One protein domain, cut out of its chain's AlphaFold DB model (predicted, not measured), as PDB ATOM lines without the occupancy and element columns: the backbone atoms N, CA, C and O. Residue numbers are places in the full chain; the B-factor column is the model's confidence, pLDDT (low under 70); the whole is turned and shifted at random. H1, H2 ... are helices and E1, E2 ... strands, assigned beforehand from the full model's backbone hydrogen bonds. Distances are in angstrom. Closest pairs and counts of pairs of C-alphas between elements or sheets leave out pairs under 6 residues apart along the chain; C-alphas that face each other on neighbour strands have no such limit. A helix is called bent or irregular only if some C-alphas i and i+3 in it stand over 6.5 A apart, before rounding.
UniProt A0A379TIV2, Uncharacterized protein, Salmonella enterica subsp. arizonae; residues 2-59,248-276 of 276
ATOM      1  N   LEU A   2     179.869 208.862 176.410       50.34
ATOM      2  CA  LEU A   2     178.567 209.493 176.730       50.34
ATOM      3  C   LEU A   2     177.448 209.191 175.707       50.34
ATOM      4  O   LEU A   2     176.286 209.435 176.000       50.34
ATOM      5  N   ASP A   3     177.772 208.614 174.543       51.75
ATOM      6  CA  ASP A   3     176.821 208.472 173.423       51.75
ATOM      7  C   ASP A   3     175.955 207.196 173.465       51.75
ATOM      8  O   ASP A   3     175.123 206.997 172.586       51.75
ATOM      9  N   LYS A   4     176.159 206.288 174.432       57.91
ATOM     10  CA  LYS A   4     175.505 204.963 174.410       57.91
ATOM     11  C   LYS A   4     174.074 204.930 174.967       57.91
ATOM     12  O   LYS A   4     173.399 203.935 174.733       57.91
ATOM     13  N   ASN A   5     173.614 205.982 175.648       73.06
ATOM     14  CA  ASN A   5     172.372 205.938 176.438       73.06
ATOM     15  C   ASN A   5     171.296 206.947 176.005       73.06
ATOM     16  O   ASN A   5     170.303 207.086 176.705       73.06
ATOM     17  N   PHE A   6     171.475 207.668 174.897       80.88
ATOM     18  CA  PHE A   6     170.462 208.609 174.413       80.88
ATOM     19  C   PHE A   6     169.910 208.158 173.056       80.88
ATOM     20  O   PHE A   6     170.705 207.780 172.185       80.88
ATOM     21  N   PRO A   7     168.584 208.224 172.836       88.88
ATOM     22  CA  PRO A   7     168.016 207.983 171.522       88.88
ATOM     23  C   PRO A   7     168.567 208.987 170.505       88.88
ATOM     24  O   PRO A   7     168.789 210.162 170.810       88.88
ATOM     25  N   ALA A   8     168.779 208.520 169.277       90.44
ATOM     26  CA  ALA A   8     169.201 209.364 168.168       90.44
ATOM     27  C   ALA A   8     167.991 209.830 167.354       90.44
ATOM     28  O   ALA A   8     167.040 209.079 167.154       90.44
ATOM     29  N   VAL A   9     168.058 211.052 166.827       90.12
ATOM     30  CA  VAL A   9     167.079 211.551 165.858       90.12
ATOM     31  C   VAL A   9     167.219 210.770 164.550       90.12
ATOM     32  O   VAL A   9     168.298 210.728 163.959       90.12
ATOM     33  N   GLU A  10     166.124 210.176 164.079       89.19
ATOM     34  CA  GLU A  10     166.111 209.382 162.842       89.19
ATOM     35  C   GLU A  10     166.003 210.245 161.579       89.19
ATOM     36  O   GLU A  10     166.569 209.909 160.539       89.19
ATOM     37  N   LYS A  11     165.289 211.376 161.661       90.44
ATOM     38  CA  LYS A  11     165.033 212.270 160.529       90.44
ATOM     39  C   LYS A  11     165.173 213.732 160.931       90.44
ATOM     40  O   LYS A  11     164.565 214.182 161.898       90.44
ATOM     41  N   ILE A  12     165.925 214.485 160.133       90.81
ATOM     42  CA  ILE A  12     166.090 215.934 160.273       90.81
ATOM     43  C   ILE A  12     165.477 216.595 159.040       90.81
ATOM     44  O   ILE A  12     165.822 216.246 157.912       90.81
ATOM     45  N   ASN A  13     164.567 217.544 159.256       92.88
ATOM     46  CA  ASN A  13     164.015 218.383 158.196       92.88
ATOM     47  C   ASN A  13     164.613 219.786 158.315       92.88
ATOM     48  O   ASN A  13     164.657 220.345 159.412       92.88
ATOM     49  N   TYR A  14     165.044 220.351 157.192       91.44
ATOM     50  CA  TYR A  14     165.559 221.715 157.127       91.44
ATOM     51  C   TYR A  14     164.472 222.633 156.580       91.44
ATOM     52  O   TYR A  14     163.930 222.379 155.505       91.44
ATOM     53  N   LEU A  15     164.164 223.693 157.324       91.31
ATOM     54  CA  LEU A  15     163.228 224.729 156.914       91.31
ATOM     55  C   LEU A  15     164.006 226.019 156.666       91.31
ATOM     56  O   LEU A  15     164.697 226.507 157.560       91.31
ATOM     57  N   LEU A  16     163.882 226.570 155.460       87.69
ATOM     58  CA  LEU A  16     164.370 227.912 155.175       87.69
ATOM     59  C   LEU A  16     163.354 228.921 155.713       87.69
ATOM     60  O   LEU A  16     162.209 228.946 155.269       87.69
ATOM     61  N   VAL A  17     163.786 229.748 156.661       83.94
ATOM     62  CA  VAL A  17     163.018 230.893 157.154       83.94
ATOM     63  C   VAL A  17     163.752 232.145 156.694       83.94
ATOM     64  O   VAL A  17     164.895 232.353 157.091       83.94
ATOM     65  N   GLU A  18     163.127 232.944 155.826       77.56
ATOM     66  CA  GLU A  18     163.793 234.087 155.176       77.56
ATOM     67  C   GLU A  18     164.309 235.121 156.186       77.56
ATOM     68  O   GLU A  18     165.405 235.652 156.024       77.56
ATOM     69  N   LYS A  19     163.541 235.392 157.250       79.62
ATOM     70  CA  LYS A  19     163.919 236.328 158.310       79.62
ATOM     71  C   LYS A  19     163.230 235.965 159.623       79.62
ATOM     72  O   LYS A  19     162.010 236.021 159.704       79.62
ATOM     73  N   ASP A  20     164.015 235.633 160.646       85.94
ATOM     74  CA  ASP A  20     163.503 235.316 161.989       85.94
ATOM     75  C   ASP A  20     164.409 235.862 163.112       85.94
ATOM     76  O   ASP A  20     165.012 235.099 163.866       85.94
ATOM     77  N   PRO A  21     164.545 237.197 163.225       82.88
ATOM     78  CA  PRO A  21     165.481 237.844 164.148       82.88
ATOM     79  C   PRO A  21     165.184 237.567 165.632       82.88
ATOM     80  O   PRO A  21     166.037 237.817 166.489       82.88
ATOM     81  N   ASN A  22     163.973 237.099 165.946       87.44
ATOM     82  CA  ASN A  22     163.501 236.871 167.310       87.44
ATOM     83  C   ASN A  22     163.288 235.386 167.645       87.44
ATOM     84  O   ASN A  22     162.932 235.079 168.784       87.44
ATOM     85  N   GLY A  23     163.524 234.469 166.701       88.06
ATOM     86  CA  GLY A  23     163.273 233.040 166.894       88.06
ATOM     87  C   GLY A  23     161.785 232.692 166.997       88.06
ATOM     88  O   GLY A  23     161.432 231.724 167.666       88.06
ATOM     89  N   GLU A  24     160.904 233.478 166.381       91.19
ATOM     90  CA  GLU A  24     159.454 233.269 166.365       91.19
ATOM     91  C   GLU A  24     159.101 231.891 165.807       91.19
ATOM     92  O   GLU A  24     158.260 231.207 166.379       91.19
ATOM     93  N   ALA A  25     159.811 231.397 164.785       91.88
ATOM     94  CA  ALA A  25     159.561 230.054 164.262       91.88
ATOM     95  C   ALA A  25     159.795 228.958 165.315       91.88
ATOM     96  O   ALA A  25     159.132 227.920 165.289       91.88
ATOM     97  N   PHE A  26     160.723 229.177 166.250       93.88
ATOM     98  CA  PHE A  26     160.933 228.275 167.378       93.88
ATOM     99  C   PHE A  26     159.794 228.394 168.398       93.88
ATOM    100  O   PHE A  26     159.235 227.380 168.813       93.88
ATOM    101  N   PHE A  27     159.432 229.617 168.800       92.25
ATOM    102  CA  PHE A  27     158.391 229.836 169.814       92.25
ATOM    103  C   PHE A  27     156.987 229.437 169.332       92.25
ATOM    104  O   PHE A  27     156.182 228.987 170.141       92.25
ATOM    105  N   ASP A  28     156.738 229.510 168.024       93.75
ATOM    106  CA  ASP A  28     155.521 229.033 167.359       93.75
ATOM    107  C   ASP A  28     155.485 227.501 167.182       93.75
ATOM    108  O   ASP A  28     154.507 226.959 166.670       93.75
ATOM    109  N   GLY A  29     156.567 226.788 167.519       92.44
ATOM    110  CA  GLY A  29     156.672 225.338 167.332       92.44
ATOM    111  C   GLY A  29     156.860 224.887 165.877       92.44
ATOM    112  O   GLY A  29     156.721 223.701 165.582       92.44
ATOM    113  N   LYS A  30     157.202 225.794 164.951       93.69
ATOM    114  CA  LYS A  30     157.501 225.451 163.546       93.69
ATOM    115  C   LYS A  30     158.843 224.726 163.407       93.69
ATOM    116  O   LYS A  30     159.014 223.923 162.493       93.69
ATOM    117  N   VAL A  31     159.797 225.012 164.297       94.31
ATOM    118  CA  VAL A  31     161.113 224.357 164.347       94.31
ATOM    119  C   VAL A  31     161.495 223.976 165.778       94.31
ATOM    120  O   VAL A  31     161.184 224.689 166.726       94.31
ATOM    121  N   HIS A  32     162.235 222.876 165.934       94.62
ATOM    122  CA  HIS A  32     162.774 222.446 167.234       94.62
ATOM    123  C   HIS A  32     164.137 223.069 167.564       94.62
ATOM    124  O   HIS A  32     164.574 223.045 168.713       94.62
ATOM    125  N   VAL A  33     164.841 223.575 166.550       93.56
ATOM    126  CA  VAL A  33     166.160 224.200 166.671       93.56
ATOM    127  C   VAL A  33     166.198 225.380 165.705       93.56
ATOM    128  O   VAL A  33     165.911 225.202 164.520       93.56
ATOM    129  N   SER A  34     166.517 226.579 166.193       92.19
ATOM    130  CA  SER A  34     166.700 227.753 165.329       92.19
ATOM    131  C   SER A  34     168.085 227.750 164.674       92.19
ATOM    132  O   SER A  34     168.984 227.017 165.080       92.19
ATOM    133  N   CYS A  35     168.304 228.611 163.680       86.31
ATOM    134  CA  CYS A  35     169.651 228.816 163.146       86.31
ATOM    135  C   CYS A  35     170.572 229.441 164.215       86.31
ATOM    136  O   CYS A  35     170.125 230.271 165.008       86.31
ATOM    137  N   ASN A  36     171.860 229.081 164.197       78.62
ATOM    138  CA  ASN A  36     172.895 229.568 165.126       78.62
ATOM    139  C   ASN A  36     173.272 231.048 164.937       78.62
ATOM    140  O   ASN A  36     174.068 231.598 165.702       78.62
ATOM    141  N   THR A  37     172.721 231.677 163.906       72.44
ATOM    142  CA  THR A  37     172.992 233.054 163.510       72.44
ATOM    143  C   THR A  37     171.736 233.912 163.352       72.44
ATOM    144  O   THR A  37     171.847 235.096 163.051       72.44
ATOM    145  N   ALA A  38     170.542 233.364 163.591       66.62
ATOM    146  CA  ALA A  38     169.273 234.079 163.394       66.62
ATOM    147  C   ALA A  38     168.963 235.116 164.491       66.62
ATOM    148  O   ALA A  38     167.864 235.651 164.554       66.62
ATOM    149  N   VAL A  39     169.902 235.399 165.389       77.12
ATOM    150  CA  VAL A  39     169.617 236.126 166.622       77.12
ATOM    151  C   VAL A  39     169.850 237.620 166.441       77.12
ATOM    152  O   VAL A  39     170.954 238.060 166.113       77.12
ATOM    153  N   ASN A  40     168.837 238.433 166.739       87.44
ATOM    154  CA  ASN A  40     169.009 239.875 166.833       87.44
ATOM    155  C   ASN A  40     169.972 240.231 167.976       87.44
ATOM    156  O   ASN A  40     169.630 240.121 169.153       87.44
ATOM    157  N   LEU A  41     171.154 240.733 167.619       88.38
ATOM    158  CA  LEU A  41     172.193 241.151 168.557       88.38
ATOM    159  C   LEU A  41     171.719 242.162 169.611       88.38
ATOM    160  O   LEU A  41     172.172 242.089 170.748       88.38
ATOM    161  N   LYS A  42     170.776 243.054 169.276       88.00
ATOM    162  CA  LYS A  42     170.205 244.028 170.228       88.00
ATOM    163  C   LYS A  42     169.415 243.347 171.350       88.00
ATOM    164  O   LYS A  42     169.339 243.856 172.457       88.00
ATOM    165  N   ASN A  43     168.882 242.158 171.082       88.50
ATOM    166  CA  ASN A  43     168.144 241.348 172.048       88.50
ATOM    167  C   ASN A  43     168.987 240.189 172.602       88.50
ATOM    168  O   ASN A  43     168.481 239.389 173.386       88.50
ATOM    169  N   TYR A  44     170.269 240.082 172.236       90.00
ATOM    170  CA  TYR A  44     171.100 238.922 172.566       90.00
ATOM    171  C   TYR A  44     171.142 238.637 174.069       90.00
ATOM    172  O   TYR A  44     170.953 237.498 174.483       90.00
ATOM    173  N   ARG A  45     171.287 239.679 174.901       89.44
ATOM    174  CA  ARG A  45     171.270 239.549 176.371       89.44
ATOM    175  C   ARG A  45     169.954 238.974 176.894       89.44
ATOM    176  O   ARG A  45     169.956 238.120 177.777       89.44
ATOM    177  N   ILE A  46     168.834 239.417 176.324       91.25
ATOM    178  CA  ILE A  46     167.499 238.917 176.673       91.25
ATOM    179  C   ILE A  46     167.396 237.440 176.298       91.25
ATOM    180  O   ILE A  46     166.896 236.634 177.079       91.25
ATOM    181  N   PHE A  47     167.900 237.065 175.123       91.44
ATOM    182  CA  PHE A  47     167.876 235.679 174.675       91.44
ATOM    183  C   PHE A  47     168.759 234.778 175.531       91.44
ATOM    184  O   PHE A  47     168.283 233.730 175.948       91.44
ATOM    185  N   THR A  48     169.965 235.212 175.910       90.69
ATOM    186  CA  THR A  48     170.846 234.442 176.808       90.69
ATOM    187  C   THR A  48     170.246 234.163 178.184       90.69
ATOM    188  O   THR A  48     170.669 233.222 178.846       90.69
ATOM    189  N   ALA A  49     169.250 234.942 178.619       91.50
ATOM    190  CA  ALA A  49     168.538 234.698 179.871       91.50
ATOM    191  C   ALA A  49     167.431 233.629 179.749       91.50
ATOM    192  O   ALA A  49     166.878 233.192 180.761       91.50
ATOM    193  N   LYS A  50     167.071 233.202 178.532       92.56
ATOM    194  CA  LYS A  50     166.031 232.192 178.306       92.56
ATOM    195  C   LYS A  50     166.603 230.780 178.459       92.56
ATOM    196  O   LYS A  50     167.644 230.458 177.899       92.56
ATOM    197  N   LYS A  51     165.868 229.898 179.149       92.25
ATOM    198  CA  LYS A  51     166.285 228.502 179.420       92.25
ATOM    199  C   LYS A  51     166.524 227.658 178.163       92.25
ATOM    200  O   LYS A  51     167.280 226.700 178.206       92.25
ATOM    201  N   ASN A  52     165.837 227.981 177.073       92.94
ATOM    202  CA  ASN A  52     165.904 227.280 175.794       92.94
ATOM    203  C   ASN A  52     166.932 227.893 174.831       92.94
ATOM    204  O   ASN A  52     167.013 227.454 173.688       92.94
ATOM    205  N   PHE A  53     167.666 228.927 175.244       93.69
ATOM    206  CA  PHE A  53     168.714 229.524 174.428       93.69
ATOM    207  C   PHE A  53     170.068 228.913 174.769       93.69
ATOM    208  O   PHE A  53     170.462 228.847 175.933       93.69
ATOM    209  N   VAL A  54     170.796 228.508 173.737       91.38
ATOM    210  CA  VAL A  54     172.132 227.934 173.842       91.38
ATOM    211  C   VAL A  54     173.098 228.871 173.134       91.38
ATOM    212  O   VAL A  54     173.019 229.065 171.920       91.38
ATOM    213  N   ALA A  55     174.021 229.463 173.893       87.94
ATOM    214  CA  ALA A  55     175.148 230.182 173.314       87.94
ATOM    215  C   ALA A  55     176.088 229.163 172.653       87.94
ATOM    216  O   ALA A  55     176.481 228.178 173.278       87.94
ATOM    217  N   ALA A  56     176.425 229.372 171.384       80.06
ATOM    218  CA  ALA A  56     177.234 228.418 170.643       80.06
ATOM    219  C   ALA A  56     178.732 228.630 170.911       80.06
ATOM    220  O   ALA A  56     179.235 229.756 170.947       80.06
ATOM    221  N   GLU A  57     179.466 227.524 171.057       68.12
ATOM    222  CA  GLU A  57     180.922 227.536 171.191       68.12
ATOM    223  C   GLU A  57     181.576 227.785 169.825       68.12
ATOM    224  O   GLU A  57     181.900 226.876 169.057       68.12
ATOM    225  N   GLY A  58     181.757 229.056 169.485       67.56
ATOM    226  CA  GLY A  58     182.413 229.443 168.250       67.56
ATOM    227  C   GLY A  58     182.603 230.944 168.171       67.56
ATOM    228  O   GLY A  58     181.647 231.706 168.266       67.56
ATOM    229  N   ASN A  59     183.844 231.364 167.942       74.81
ATOM    230  CA  ASN A  59     184.119 232.750 167.607       74.81
ATOM    231  C   ASN A  59     183.957 232.891 166.093       74.81
ATOM    232  O   ASN A  59     184.745 232.330 165.325       74.81
ATOM    233  N   GLY A 248     174.389 231.899 168.714       89.75
ATOM    234  CA  GLY A 248     173.504 231.161 169.594       89.75
ATOM    235  C   GLY A 248     172.232 230.764 168.873       89.75
ATOM    236  O   GLY A 248     171.921 231.278 167.800       89.75
ATOM    237  N   PHE A 249     171.520 229.811 169.450       91.38
ATOM    238  CA  PHE A 249     170.293 229.272 168.884       91.38
ATOM    239  C   PHE A 249     169.315 228.903 169.991       91.38
ATOM    240  O   PHE A 249     169.700 228.617 171.124       91.38
ATOM    241  N   PHE A 250     168.035 228.879 169.647       93.25
ATOM    242  CA  PHE A 250     167.014 228.251 170.466       93.25
ATOM    243  C   PHE A 250     166.992 226.751 170.202       93.25
ATOM    244  O   PHE A 250     167.057 226.314 169.054       93.25
ATOM    245  N   CYS A 251     166.898 225.973 171.271       94.06
ATOM    246  CA  CYS A 251     166.885 224.524 171.236       94.06
ATOM    247  C   CYS A 251     165.753 224.000 172.110       94.06
ATOM    248  O   CYS A 251     165.575 224.429 173.253       94.06
ATOM    249  N   HIS A 252     164.988 223.054 171.574       94.62
ATOM    250  CA  HIS A 252     163.955 222.378 172.336       94.62
ATOM    251  C   HIS A 252     164.603 221.584 173.477       94.62
ATOM    252  O   HIS A 252     165.667 220.987 173.298       94.62
ATOM    253  N   SER A 253     163.972 221.570 174.652       92.06
ATOM    254  CA  SER A 253     164.548 220.990 175.875       92.06
ATOM    255  C   SER A 253     164.844 219.496 175.753       92.06
ATOM    256  O   SER A 253     165.778 219.015 176.391       92.06
ATOM    257  N   SER A 254     164.089 218.780 174.915       92.12
ATOM    258  CA  SER A 254     164.294 217.355 174.637       92.12
ATOM    259  C   SER A 254     165.532 217.058 173.794       92.12
ATOM    260  O   SER A 254     165.905 215.901 173.687       92.12
ATOM    261  N   ILE A 255     166.182 218.048 173.182       92.94
ATOM    262  CA  ILE A 255     167.369 217.828 172.349       92.94
ATOM    263  C   ILE A 255     168.623 218.039 173.198       92.94
ATOM    264  O   ILE A 255     168.683 218.937 174.040       92.94
ATOM    265  N   LEU A 256     169.634 217.196 172.989       91.62
ATOM    266  CA  LEU A 256     170.937 217.345 173.618       91.62
ATOM    267  C   LEU A 256     171.797 218.322 172.805       91.62
ATOM    268  O   LEU A 256     172.370 217.977 171.769       91.62
ATOM    269  N   GLU A 257     171.881 219.560 173.279       90.31
ATOM    270  CA  GLU A 257     172.397 220.702 172.529       90.31
ATOM    271  C   GLU A 257     173.866 220.571 172.093       90.31
ATOM    272  O   GLU A 257     174.224 221.012 171.004       90.31
ATOM    273  N   ASN A 258     174.710 219.898 172.879       87.25
ATOM    274  CA  ASN A 258     176.131 219.691 172.560       87.25
ATOM    275  C   ASN A 258     176.372 218.681 171.417       87.25
ATOM    276  O   ASN A 258     177.506 218.510 170.963       87.25
ATOM    277  N   THR A 259     175.320 217.995 170.962       88.44
ATOM    278  CA  THR A 259     175.359 217.107 169.791       88.44
ATOM    279  C   THR A 259     175.002 217.837 168.504       88.44
ATOM    280  O   THR A 259     175.323 217.362 167.413       88.44
ATOM    281  N   LEU A 260     174.388 219.019 168.617       85.12
ATOM    282  CA  LEU A 260     174.073 219.870 167.482       85.12
ATOM    283  C   LEU A 260     175.355 220.490 166.918       85.12
ATOM    284  O   LEU A 260     176.276 220.850 167.647       85.12
ATOM    285  N   TYR A 261     175.415 220.610 165.591       78.69
ATOM    286  CA  TYR A 261     176.522 221.231 164.849       78.69
ATOM    287  C   TYR A 261     177.909 220.579 165.020       78.69
ATOM    288  O   TYR A 261     178.896 221.121 164.517       78.69
ATOM    289  N   ALA A 262     177.999 219.410 165.661       80.44
ATOM    290  CA  ALA A 262     179.216 218.609 165.730       80.44
ATOM    291  C   ALA A 262     179.346 217.737 164.462       80.44
ATOM    292  O   ALA A 262     178.554 216.808 164.276       80.44
ATOM    293  N   PRO A 263     180.330 217.994 163.576       79.19
ATOM    294  CA  PRO A 263     180.450 217.252 162.325       79.19
ATOM    295  C   PRO A 263     180.606 215.747 162.565       79.19
ATOM    296  O   PRO A 263     181.402 215.322 163.404       79.19
ATOM    297  N   GLY A 264     179.843 214.943 161.823       82.88
ATOM    298  CA  GLY A 264     179.895 213.481 161.897       82.88
ATOM    299  C   GLY A 264     179.249 212.864 163.144       82.88
ATOM    300  O   GLY A 264     179.333 211.649 163.313       82.88
ATOM    301  N   ARG A 265     178.601 213.655 164.013       84.06
ATOM    302  CA  ARG A 265     177.851 213.140 165.167       84.06
ATOM    303  C   ARG A 265     176.357 213.055 164.874       84.06
ATOM    304  O   ARG A 265     175.809 213.864 164.130       84.06
ATOM    305  N   LYS A 266     175.699 212.065 165.482       89.25
ATOM    306  CA  LYS A 266     174.234 211.985 165.517       89.25
ATOM    307  C   LYS A 266     173.694 213.054 166.464       89.25
ATOM    308  O   LYS A 266     174.311 213.320 167.492       89.25
ATOM    309  N   VAL A 267     172.529 213.606 166.139       91.44
ATOM    310  CA  VAL A 267     171.765 214.441 167.072       91.44
ATOM    311  C   VAL A 267     171.059 213.520 168.058       91.44
ATOM    312  O   VAL A 267     170.384 212.578 167.637       91.44
ATOM    313  N   LEU A 268     171.237 213.774 169.351       92.44
ATOM    314  CA  LEU A 268     170.666 212.959 170.421       92.44
ATOM    315  C   LEU A 268     169.528 213.706 171.122       92.44
ATOM    316  O   LEU A 268     169.543 214.937 171.211       92.44
ATOM    317  N   ILE A 269     168.557 212.956 171.635       91.81
ATOM    318  CA  ILE A 269     167.464 213.478 172.460       91.81
ATOM    319  C   ILE A 269     167.614 212.997 173.904       91.81
ATOM    320  O   ILE A 269     168.033 211.873 174.154       91.81
ATOM    321  N   LYS A 270     167.290 213.861 174.866       88.38
ATOM    322  CA  LYS A 270     167.138 213.512 176.279       88.38
ATOM    323  C   LYS A 270     165.885 212.637 176.361       88.38
ATOM    324  O   LYS A 270     164.842 213.051 175.855       88.38
ATOM    325  N   GLU A 271     165.990 211.423 176.906       69.75
ATOM    326  CA  GLU A 271     164.805 210.580 177.111       69.75
ATOM    327  C   GLU A 271     163.751 211.391 177.866       69.75
ATOM    328  O   GLU A 271     164.074 212.108 178.817       69.75
ATOM    329  N   ALA A 272     162.504 211.335 177.397       54.81
ATOM    330  CA  ALA A 272     161.408 211.950 178.117       54.81
ATOM    331  C   ALA A 272     161.388 211.331 179.517       54.81
ATOM    332  O   ALA A 272     161.208 210.120 179.653       54.81
ATOM    333  N   VAL A 273     161.559 212.150 180.555       45.69
ATOM    334  CA  VAL A 273     161.000 211.782 181.852       45.69
ATOM    335  C   VAL A 273     159.507 211.729 181.585       45.69
ATOM    336  O   VAL A 273     158.875 212.762 181.383       45.69
ATOM    337  N   SER A 274     158.974 210.521 181.439       36.19
ATOM    338  CA  SER A 274     157.541 210.283 181.489       36.19
ATOM    339  C   SER A 274     157.053 210.903 182.792       36.19
ATOM    340  O   SER A 274     157.366 210.395 183.868       36.19
ATOM    341  N   GLU A 275     156.381 212.048 182.687       38.03
ATOM    342  CA  GLU A 275     155.572 212.591 183.769       38.03
ATOM    343  C   GLU A 275     154.462 211.563 184.026       38.03
ATOM    344  O   GLU A 275     153.493 211.481 183.274       38.03
ATOM    345  N   ASN A 276     154.687 210.716 185.032       34.78
ATOM    346  CA  ASN A 276     153.649 209.961 185.728       34.78
ATOM    347  C   ASN A 276     153.230 210.751 186.964       34.78
ATOM    348  O   ASN A 276     154.146 211.219 187.683       34.78
TER     349      ASN A 276
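Overview. This is residues 2 to 59 and 248 to 276 of the 276 residues of an uncharacterized protein of Salmonella enterica subsp. arizonae (UniProt A0A379TIV2). The model has little regular structure: a small ladder of two short strands, E1 and E2, has the irregular helix H2 near it, and long loops make most of the rest. The one-turn helix H1 is set off from H2. The 87 printed residues run H1, H2, E1, E2, an antiparallel sheet E1 - E2; the class is mixed, with only 18 residues in named elements. The whole is compact, radius of gyration of the C-alphas 13.6 A, spanning 39 by 35 by 23 A.

Arrangement. E1, residues 53 to 55, and E2, residues 248 to 250, are antiparallel at 162 degrees; N 54 and O 249 are 2.8 A apart, within hydrogen-bond range. The closest C-alphas of H2, residues 41 to 48, and E1 are those of Phe 47 and Phe 53, 6.2 A. H2 has 2 of 4 O i to N i+4 pairs within range. H1, residues 24 to 27, is apart from H2 and E1.

Along the chain. H2, 10.7 A long, is irregular: C-alphas 42 and 45 are 7.7 A apart. H1 begins at C-alpha 24 (159.454, 233.269, 166.365); E2 ends at C-alpha 250 (167.014, 228.251, 170.466).

Size, cuts and confidence. Residues 60 to 247 are not printed, a 10.9 A gap between C-alphas 59 and 248. The H1 to H2 link is long. Confidence is under 70 in 12 residues, among them 271 to 276.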